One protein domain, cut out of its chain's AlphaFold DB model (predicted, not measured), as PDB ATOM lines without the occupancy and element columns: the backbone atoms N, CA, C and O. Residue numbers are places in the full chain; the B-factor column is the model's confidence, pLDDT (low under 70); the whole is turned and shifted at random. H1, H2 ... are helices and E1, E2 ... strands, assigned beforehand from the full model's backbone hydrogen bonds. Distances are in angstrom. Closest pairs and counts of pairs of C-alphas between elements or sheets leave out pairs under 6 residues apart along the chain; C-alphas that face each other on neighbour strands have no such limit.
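AT A GLANCE: This is residues 25 to 87 of the 202 residues of the protein "DUF2744 domain-containing protein" of Rhodococcus sp. LHW51113 (UniProt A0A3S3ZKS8). What is the shape? Little regular structure: helix H1 on one side, a small hairpin of E1 and E2 on the other, and unnamed residues 25 to 41 largely between them. Residues 51 to 57, of which 51 to 56 belong to H1, stick out. What makes it up? The 63 printed residues include H1, E1, E2 in that order, class mixed, with 21 in named elements; only just loose, close to compact, radius of gyration of the C-alphas 13.2 A, spans 39 by 26 by 18 A.

HOW THE PARTS SIT: Where is H1? H1, residues 42 to 56, with every O i to N i+4 pair within hydrogen-bond range, is apart from E2, residues 84 to 86. How do the strands pair? E1, residues 67 to 69, and E2 form an antiparallel hairpin at 139 degrees; N 69 and O 84 are within hydrogen-bond range at 2.7 A.

IN THESE COORDINATES: Where does H1 begin? C-alpha 42 is at (210.714, 259.148, 259.867), and H1 measures 20.5 A from first to last C-alpha. Where does E2 end? C-alpha 86 is at (210.091, 253.005, 238.435); E1 and E2 each measure 6.4 A.

THE WHOLE: How large is it? The farthest C-alphas, of Tyr 55 and Gly 74, are 39.4 A apart. Any cut or long link? The printed part has no cut; E1 to E2 is long. Where is confidence low? Residues 34 to 37 and 71 to 82 have pLDDT under 70.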
ATOM      1  N   PRO A  25     207.030 253.342 252.735       88.25
ATOM      2  CA  PRO A  25     207.795 253.311 251.489       88.25
ATOM      3  C   PRO A  25     207.217 254.236 250.412       88.25
ATOM      4  O   PRO A  25     207.963 254.818 249.634       88.25
ATOM      5  N   ALA A  26     205.890 254.408 250.386       89.31
ATOM      6  CA  ALA A  26     205.194 255.280 249.437       89.31
ATOM      7  C   ALA A  26     205.392 256.778 249.725       89.31
ATOM      8  O   ALA A  26     205.121 257.613 248.866       89.31
ATOM      9  N   LEU A  27     205.859 257.124 250.928       89.31
ATOM     10  CA  LEU A  27     206.117 258.500 251.353       89.31
ATOM     11  C   LEU A  27     207.583 258.916 251.149       89.31
ATOM     12  O   LEU A  27     207.946 260.050 251.470       89.31
ATOM     13  N   MET A  28     208.427 258.020 250.628       85.94
ATOM     14  CA  MET A  28     209.819 258.311 250.284       85.94
ATOM     15  C   MET A  28     209.918 259.011 248.929       85.94
ATOM     16  O   MET A  28     209.156 258.723 248.008       85.94
ATOM     17  N   ALA A  29     210.884 259.923 248.801       81.12
ATOM     18  CA  ALA A  29     211.207 260.622 247.558       81.12
ATOM     19  C   ALA A  29     209.973 261.192 246.845       81.12
ATOM     20  O   ALA A  29     209.725 260.930 245.666       81.12
ATOM     21  N   ILE A  30     209.169 261.941 247.604       81.31
ATOM     22  CA  ILE A  30     207.915 262.522 247.123       81.31
ATOM     23  C   ILE A  30     208.195 263.335 245.844       81.31
ATOM     24  O   ILE A  30     209.058 264.223 245.867       81.31
ATOM     25  N   PRO A  31     207.471 263.074 244.736       76.38
ATOM     26  CA  PRO A  31     207.674 263.783 243.480       76.38
ATOM     27  C   PRO A  31     207.627 265.305 243.657       76.38
ATOM     28  O   PRO A  31     206.711 265.848 244.269       76.38
ATOM     29  N   GLY A  32     208.623 266.000 243.104       74.94
ATOM     30  CA  GLY A  32     208.756 267.459 243.203       74.94
ATOM     31  C   GLY A  32     209.675 267.951 244.326       74.94
ATOM     32  O   GLY A  32     210.051 269.123 244.316       74.94
ATOM     33  N   ILE A  33     210.108 267.075 245.238       73.56
ATOM     34  CA  ILE A  33     211.111 267.392 246.261       73.56
ATOM     35  C   ILE A  33     212.499 267.002 245.746       73.56
ATOM     36  O   ILE A  33     212.729 265.865 245.343       73.56
ATOM     37  N   LYS A  34     213.435 267.958 245.735       65.81
ATOM     38  CA  LYS A  34     214.806 267.750 245.246       65.81
ATOM     39  C   LYS A  34     215.776 267.535 246.409       65.81
ATOM     40  O   LYS A  34     215.713 268.245 247.408       65.81
ATOM     41  N   GLY A  35     216.696 266.588 246.244       59.53
ATOM     42  CA  GLY A  35     217.872 266.379 247.093       59.53
ATOM     43  C   GLY A  35     217.690 265.622 248.404       59.53
ATOM     44  O   GLY A  35     218.589 264.881 248.785       59.53
ATOM     45  N   ALA A  36     216.531 265.700 249.055       69.62
ATOM     46  CA  ALA A  36     216.258 264.890 250.240       69.62
ATOM     47  C   ALA A  36     215.305 263.729 249.897       69.62
ATOM     48  O   ALA A  36     214.143 263.992 249.580       69.62
ATOM     49  N   PRO A  37     215.734 262.454 250.002       69.56
ATOM     50  CA  PRO A  37     214.828 261.312 249.848       69.56
ATOM     51  C   PRO A  37     213.787 261.252 250.982       69.56
ATOM     52  O   PRO A  37     212.706 260.699 250.805       69.56
ATOM     53  N   MET A  38     214.082 261.876 252.130       80.88
ATOM     54  CA  MET A  38     213.162 262.061 253.253       80.88
ATOM     55  C   MET A  38     213.047 263.553 253.594       80.88
ATOM     56  O   MET A  38     213.904 264.083 254.302       80.88
ATOM     57  N   PRO A  39     212.010 264.257 253.106       74.62
ATOM     58  CA  PRO A  39     211.781 265.670 253.434       74.62
ATOM     59  C   PRO A  39     211.375 265.900 254.894       74.62
ATOM     60  O   PRO A  39     211.519 267.006 255.411       74.62
ATOM     61  N   PHE A  40     210.839 264.868 255.547       84.44
ATOM     62  CA  PHE A  40     210.366 264.912 256.923       84.44
ATOM     63  C   PHE A  40     211.015 263.792 257.744       84.44
ATOM     64  O   PHE A  40     211.371 262.756 257.178       84.44
ATOM     65  N   PRO A  41     211.137 263.958 259.074       85.69
ATOM     66  CA  PRO A  41     211.614 262.896 259.951       85.69
ATOM     67  C   PRO A  41     210.751 261.633 259.850       85.69
ATOM     68  O   PRO A  41     209.525 261.723 259.761       85.69
ATOM     69  N   VAL A  42     211.385 260.461 259.946       86.12
ATOM     70  CA  VAL A  42     210.714 259.148 259.867       86.12
ATOM     71  C   VAL A  42     209.555 259.039 260.861       86.12
ATOM     72  O   VAL A  42     208.488 258.551 260.504       86.12
ATOM     73  N   GLU A  43     209.711 259.572 262.074       88.56
ATOM     74  CA  GLU A  43     208.657 259.550 263.098       88.56
ATOM     75  C   GLU A  43     207.399 260.325 262.684       88.56
ATOM     76  O   GLU A  43     206.281 259.894 262.958       88.56
ATOM     77  N   TYR A  44     207.549 261.430 261.948       90.12
ATOM     78  CA  TYR A  44     206.397 262.143 261.396       90.12
ATOM     79  C   TYR A  44     205.729 261.340 260.272       90.12
ATOM     80  O   TYR A  44     204.504 261.254 260.196       90.12
ATOM     81  N   LEU A  45     206.530 260.699 259.421       90.94
ATOM     82  CA  LEU A  45     206.025 259.870 258.328       90.94
ATOM     83  C   LEU A  45     205.312 258.606 258.838       90.94
ATOM     84  O   LEU A  45     204.322 258.202 258.233       90.94
ATOM     85  N   LYS A  46     205.723 258.043 259.982       93.50
ATOM     86  CA  LYS A  46     205.006 256.952 260.668       93.50
ATOM     87  C   LYS A  46     203.594 257.366 261.081       93.50
ATOM     88  O   LYS A  46     202.639 256.620 260.869       93.50
ATOM     89  N   VAL A  47     203.438 258.586 261.604       95.69
ATOM     90  CA  VAL A  47     202.120 259.145 261.949       95.69
ATOM     91  C   VAL A  47     201.244 259.293 260.702       95.69
ATOM     92  O   VAL A  47     200.064 258.936 260.733       95.69
ATOM     93  N   LEU A  48     201.809 259.761 259.584       94.69
ATOM     94  CA  LEU A  48     201.086 259.837 258.309       94.69
ATOM     95  C   LEU A  48     200.709 258.452 257.772       94.69
ATOM     96  O   LEU A  48     199.573 258.265 257.337       94.69
ATOM     97  N   SER A  49     201.621 257.478 257.844       95.31
ATOM     98  CA  SER A  49     201.350 256.097 257.435       95.31
ATOM     99  C   SER A  49     200.179 255.516 258.216       95.31
ATOM    100  O   SER A  49     199.225 255.013 257.622       95.31
ATOM    101  N   LYS A  50     200.192 255.680 259.544       96.62
ATOM    102  CA  LYS A  50     199.097 255.243 260.410       96.62
ATOM    103  C   LYS A  50     197.777 255.904 260.024       96.62
ATOM    104  O   LYS A  50     196.758 255.226 259.928       96.62
ATOM    105  N   ARG A  51     197.790 257.210 259.737       97.06
ATOM    106  CA  ARG A  51     196.591 257.936 259.304       97.06
ATOM    107  C   ARG A  51     196.030 257.404 257.980       97.06
ATOM    108  O   ARG A  51     194.815 257.273 257.861       97.06
ATOM    109  N   LEU A  52     196.890 257.101 257.006       95.69
ATOM    110  CA  LEU A  52     196.493 256.502 255.725       95.69
ATOM    111  C   LEU A  52     195.928 255.093 255.918       95.69
ATOM    112  O   LEU A  52     194.903 254.762 255.326       95.69
ATOM    113  N   TYR A  53     196.547 254.306 256.797       95.94
ATOM    114  CA  TYR A  53     196.082 252.969 257.141       95.94
ATOM    115  C   TYR A  53     194.694 252.986 257.788       95.94
ATOM    116  O   TYR A  53     193.819 252.216 257.412       95.94
ATOM    117  N   GLU A  54     194.461 253.882 258.745       94.75
ATOM    118  CA  GLU A  54     193.157 254.021 259.402       94.75
ATOM    119  C   GLU A  54     192.070 254.539 258.450       94.75
ATOM    120  O   GLU A  54     190.903 254.179 258.592       94.75
ATOM    121  N   TYR A  55     192.439 255.387 257.487       96.06
ATOM    122  CA  TYR A  55     191.502 255.964 256.523       96.06
ATOM    123  C   TYR A  55     191.131 254.997 255.390       96.06
ATOM    124  O   TYR A  55     189.963 254.907 255.019       96.06
ATOM    125  N   GLY A  56     192.124 254.312 254.817       91.81
ATOM    126  CA  GLY A  56     191.981 253.542 253.576       91.81
ATOM    127  C   GLY A  56     192.441 252.088 253.655       91.81
ATOM    128  O   GLY A  56     192.326 251.374 252.662       91.81
ATOM    129  N   GLY A  57     192.936 251.636 254.807       92.44
ATOM    130  CA  GLY A  57     193.491 250.297 254.993       92.44
ATOM    131  C   GLY A  57     194.952 250.156 254.539       92.44
ATOM    132  O   GLY A  57     195.609 251.143 254.183       92.44
ATOM    133  N   PRO A  58     195.493 248.923 254.571       92.69
ATOM    134  CA  PRO A  58     196.818 248.630 254.036       92.69
ATOM    135  C   PRO A  58     196.888 248.900 252.523       92.69
ATOM    136  O   PRO A  58     195.878 248.756 251.825       92.69
ATOM    137  N   PRO A  59     198.074 249.229 251.981       90.19
ATOM    138  CA  PRO A  59     198.264 249.307 250.541       90.19
ATOM    139  C   PRO A  59     197.928 247.972 249.866       90.19
ATOM    140  O   PRO A  59     198.307 246.901 250.337       90.19
ATOM    141  N   ASN A  60     197.248 248.024 248.722       90.31
ATOM    142  CA  ASN A  60     197.028 246.828 247.918       90.31
ATOM    143  C   ASN A  60     198.256 246.572 247.031       90.31
ATOM    144  O   ASN A  60     198.524 247.299 246.075       90.31
ATOM    145  N   VAL A  61     199.003 245.522 247.368       84.81
ATOM    146  CA  VAL A  61     200.252 245.155 246.691       84.81
ATOM    147  C   VAL A  61     200.010 244.571 245.296       84.81
ATOM    148  O   VAL A  61     200.871 244.713 244.432       84.81
ATOM    149  N   GLU A  62     198.847 243.962 245.052       85.50
ATOM    150  CA  GLU A  62     198.511 243.323 243.770       85.50
ATOM    151  C   GLU A  62     198.285 244.342 242.650       85.50
ATOM    152  O   GLU A  62     198.522 244.048 241.482       85.50
ATOM    153  N   VAL A  63     197.853 245.555 243.005       88.00
ATOM    154  CA  VAL A  63     197.599 246.653 242.055       88.00
ATOM    155  C   VAL A  63     198.731 247.680 242.020       88.00
ATOM    156  O   VAL A  63     198.615 248.707 241.352       88.00
ATOM    157  N   ARG A  64     199.824 247.441 242.756       86.88
ATOM    158  CA  ARG A  64     200.980 248.340 242.796       86.88
ATOM    159  C   ARG A  64     201.692 248.335 241.446       86.88
ATOM    160  O   ARG A  64     202.138 247.291 240.982       86.88
ATOM    161  N   THR A  65     201.842 249.517 240.859       87.62
ATOM    162  CA  THR A  65     202.483 249.711 239.550       87.62
ATOM    163  C   THR A  65     203.854 250.368 239.627       87.62
ATOM    164  O   THR A  65     204.545 250.405 238.616       87.62
ATOM    165  N   THR A  66     204.255 250.902 240.788       88.06
ATOM    166  CA  THR A  66     205.529 251.611 240.945       88.06
ATOM    167  C   THR A  66     206.284 251.234 242.221       88.06
ATOM    168  O   THR A  66     205.693 250.852 243.236       88.06
ATOM    169  N   TRP A  67     207.612 251.359 242.163       86.56
ATOM    170  CA  TRP A  67     208.558 251.068 243.238       86.56
ATOM    171  C   TRP A  67     209.606 252.166 243.361       86.56
ATOM    172  O   TRP A  67     210.060 252.721 242.359       86.56
ATOM    173  N   TYR A  68     210.011 252.444 244.596       82.62
ATOM    174  CA  TYR A  68     211.104 253.357 244.888       82.62
ATOM    175  C   TYR A  68     212.451 252.671 244.651       82.62
ATOM    176  O   TYR A  68     212.712 251.589 245.179       82.62
ATOM    177  N   HIS A  69     213.308 253.323 243.874       80.19
ATOM    178  CA  HIS A  69     214.695 252.956 243.638       80.19
ATOM    179  C   HIS A  69     215.578 253.980 244.358       80.19
ATOM    180  O   HIS A  69     215.553 255.164 243.995       80.19
ATOM    181  N   PRO A  70     216.344 253.571 245.385       72.19
ATOM    182  CA  PRO A  70     217.275 254.474 246.044       72.19
ATOM    183  C   PRO A  70     218.339 254.963 245.047       72.19
ATOM    184  O   PRO A  70     218.645 254.263 244.077       72.19
ATOM    185  N   PRO A  71     218.915 256.156 245.263       69.50
ATOM    186  CA  PRO A  71     219.968 256.677 244.399       69.50
ATOM    187  C   PRO A  71     221.157 255.709 244.346       69.50
ATOM    188  O   PRO A  71     221.568 255.161 245.374       69.50
ATOM    189  N   ARG A  72     221.728 255.503 243.153       63.56
ATOM    190  CA  ARG A  72     222.918 254.660 243.005       63.56
ATOM    191  C   ARG A  72     224.085 255.343 243.709       63.56
ATOM    192  O   ARG A  72     224.266 256.560 243.614       63.56
ATOM    193  N   SER A  73     224.929 254.561 244.385       48.47
ATOM    194  CA  SER A  73     226.284 255.047 244.670       48.47
ATOM    195  C   SER A  73     226.879 255.463 243.326       48.47
ATOM    196  O   SER A  73     226.777 254.685 242.393       48.47
ATOM    197  N   GLY A  74     227.425 256.677 243.198       50.25
ATOM    198  CA  GLY A  74     228.058 257.174 241.965       50.25
ATOM    199  C   GLY A  74     227.281 258.208 241.158       50.25
ATOM    200  O   GLY A  74     227.895 258.871 240.324       50.25
ATOM    201  N   ASP A  75     225.988 258.399 241.423       47.34
ATOM    202  CA  ASP A  75     225.250 259.524 240.849       47.34
ATOM    203  C   ASP A  75     225.679 260.850 241.501       47.34
ATOM    204  O   ASP A  75     226.031 260.906 242.684       47.34
ATOM    205  N   LEU A  76     225.695 261.917 240.689       49.06
ATOM    206  CA  LEU A  76     226.114 263.281 241.036       49.06
ATOM    207  C   LEU A  76     225.613 263.695 242.426       49.06
ATOM    208  O   LEU A  76     224.423 263.920 242.603       49.06
ATOM    209  N   SER A  77     226.556 263.823 243.368       51.56
ATOM    210  CA  SER A  77     226.374 264.174 244.783       51.56
ATOM    211  C   SER A  77     225.158 263.509 245.462       51.56
ATOM    212  O   SER A  77     224.027 263.953 245.274       51.56
ATOM    213  N   PRO A  78     225.368 262.552 246.388       48.00
ATOM    214  CA  PRO A  78     224.311 261.916 247.194       48.00
ATOM    215  C   PRO A  78     223.334 262.886 247.889       48.00
ATOM    216  O   PRO A  78     222.236 262.496 248.264       48.00
ATOM    217  N   MET A  79     223.720 264.157 248.038       44.16
ATOM    218  CA  MET A  79     222.904 265.256 248.566       44.16
ATOM    219  C   MET A  79     221.797 265.753 247.608       44.16
ATOM    220  O   MET A  79     220.922 266.503 248.030       44.16
ATOM    221  N   PHE A  80     221.834 265.388 246.321       50.72
ATOM    222  CA  PHE A  80     220.878 265.839 245.297       50.72
ATOM    223  C   PHE A  80     220.042 264.708 244.681       50.72
ATOM    224  O   PHE A  80     219.022 264.980 244.042       50.72
ATOM    225  N   ALA A  81     220.425 263.455 244.910       62.53
ATOM    226  CA  ALA A  81     219.748 262.296 244.358       62.53
ATOM    227  C   ALA A  81     218.716 261.755 245.363       62.53
ATOM    228  O   ALA A  81     219.038 260.984 246.258       62.53
ATOM    229  N   ALA A  82     217.450 262.157 245.220       65.06
ATOM    230  CA  ALA A  82     216.358 261.675 246.074       65.06
ATOM    231  C   ALA A  82     215.957 260.210 245.783       65.06
ATOM    232  O   ALA A  82     215.109 259.664 246.482       65.06
ATOM    233  N   GLY A  83     216.566 259.563 244.785       74.44
ATOM    234  CA  GLY A  83     216.096 258.304 244.207       74.44
ATOM    235  C   GLY A  83     215.004 258.532 243.162       74.44
ATOM    236  O   GLY A  83     214.587 259.665 242.910       74.44
ATOM    237  N   GLU A  84     214.561 257.457 242.525       77.94
ATOM    238  CA  GLU A  84     213.607 257.496 241.418       77.94
ATOM    239  C   GLU A  84     212.484 256.476 241.617       77.94
ATOM    240  O   GLU A  84     212.668 255.447 242.256       77.94
ATOM    241  N   TRP A  85     211.302 256.761 241.079       83.94
ATOM    242  CA  TRP A  85     210.185 255.819 241.076       83.94
ATOM    243  C   TRP A  85     210.105 255.145 239.705       83.94
ATOM    244  O   TRP A  85     209.980 255.837 238.695       83.94
ATOM    245  N   LYS A  86     210.169 253.811 239.668       84.88
ATOM    246  CA  LYS A  86     210.091 253.005 238.435       84.88
ATOM    247  C   LYS A  86     208.897 252.063 238.442       84.88
ATOM    248  O   LYS A  86     208.280 251.850 239.479       84.88
ATOM    249  N   ASP A  87     208.606 251.478 237.288       87.00
ATOM    250  CA  ASP A  87     207.520 250.523 237.033       87.00
ATOM    251  C   ASP A  87     207.860 249.058 237.374       87.00
ATOM    252  O   ASP A  87     207.062 248.155 237.131       87.00
TER     253      ASP A  87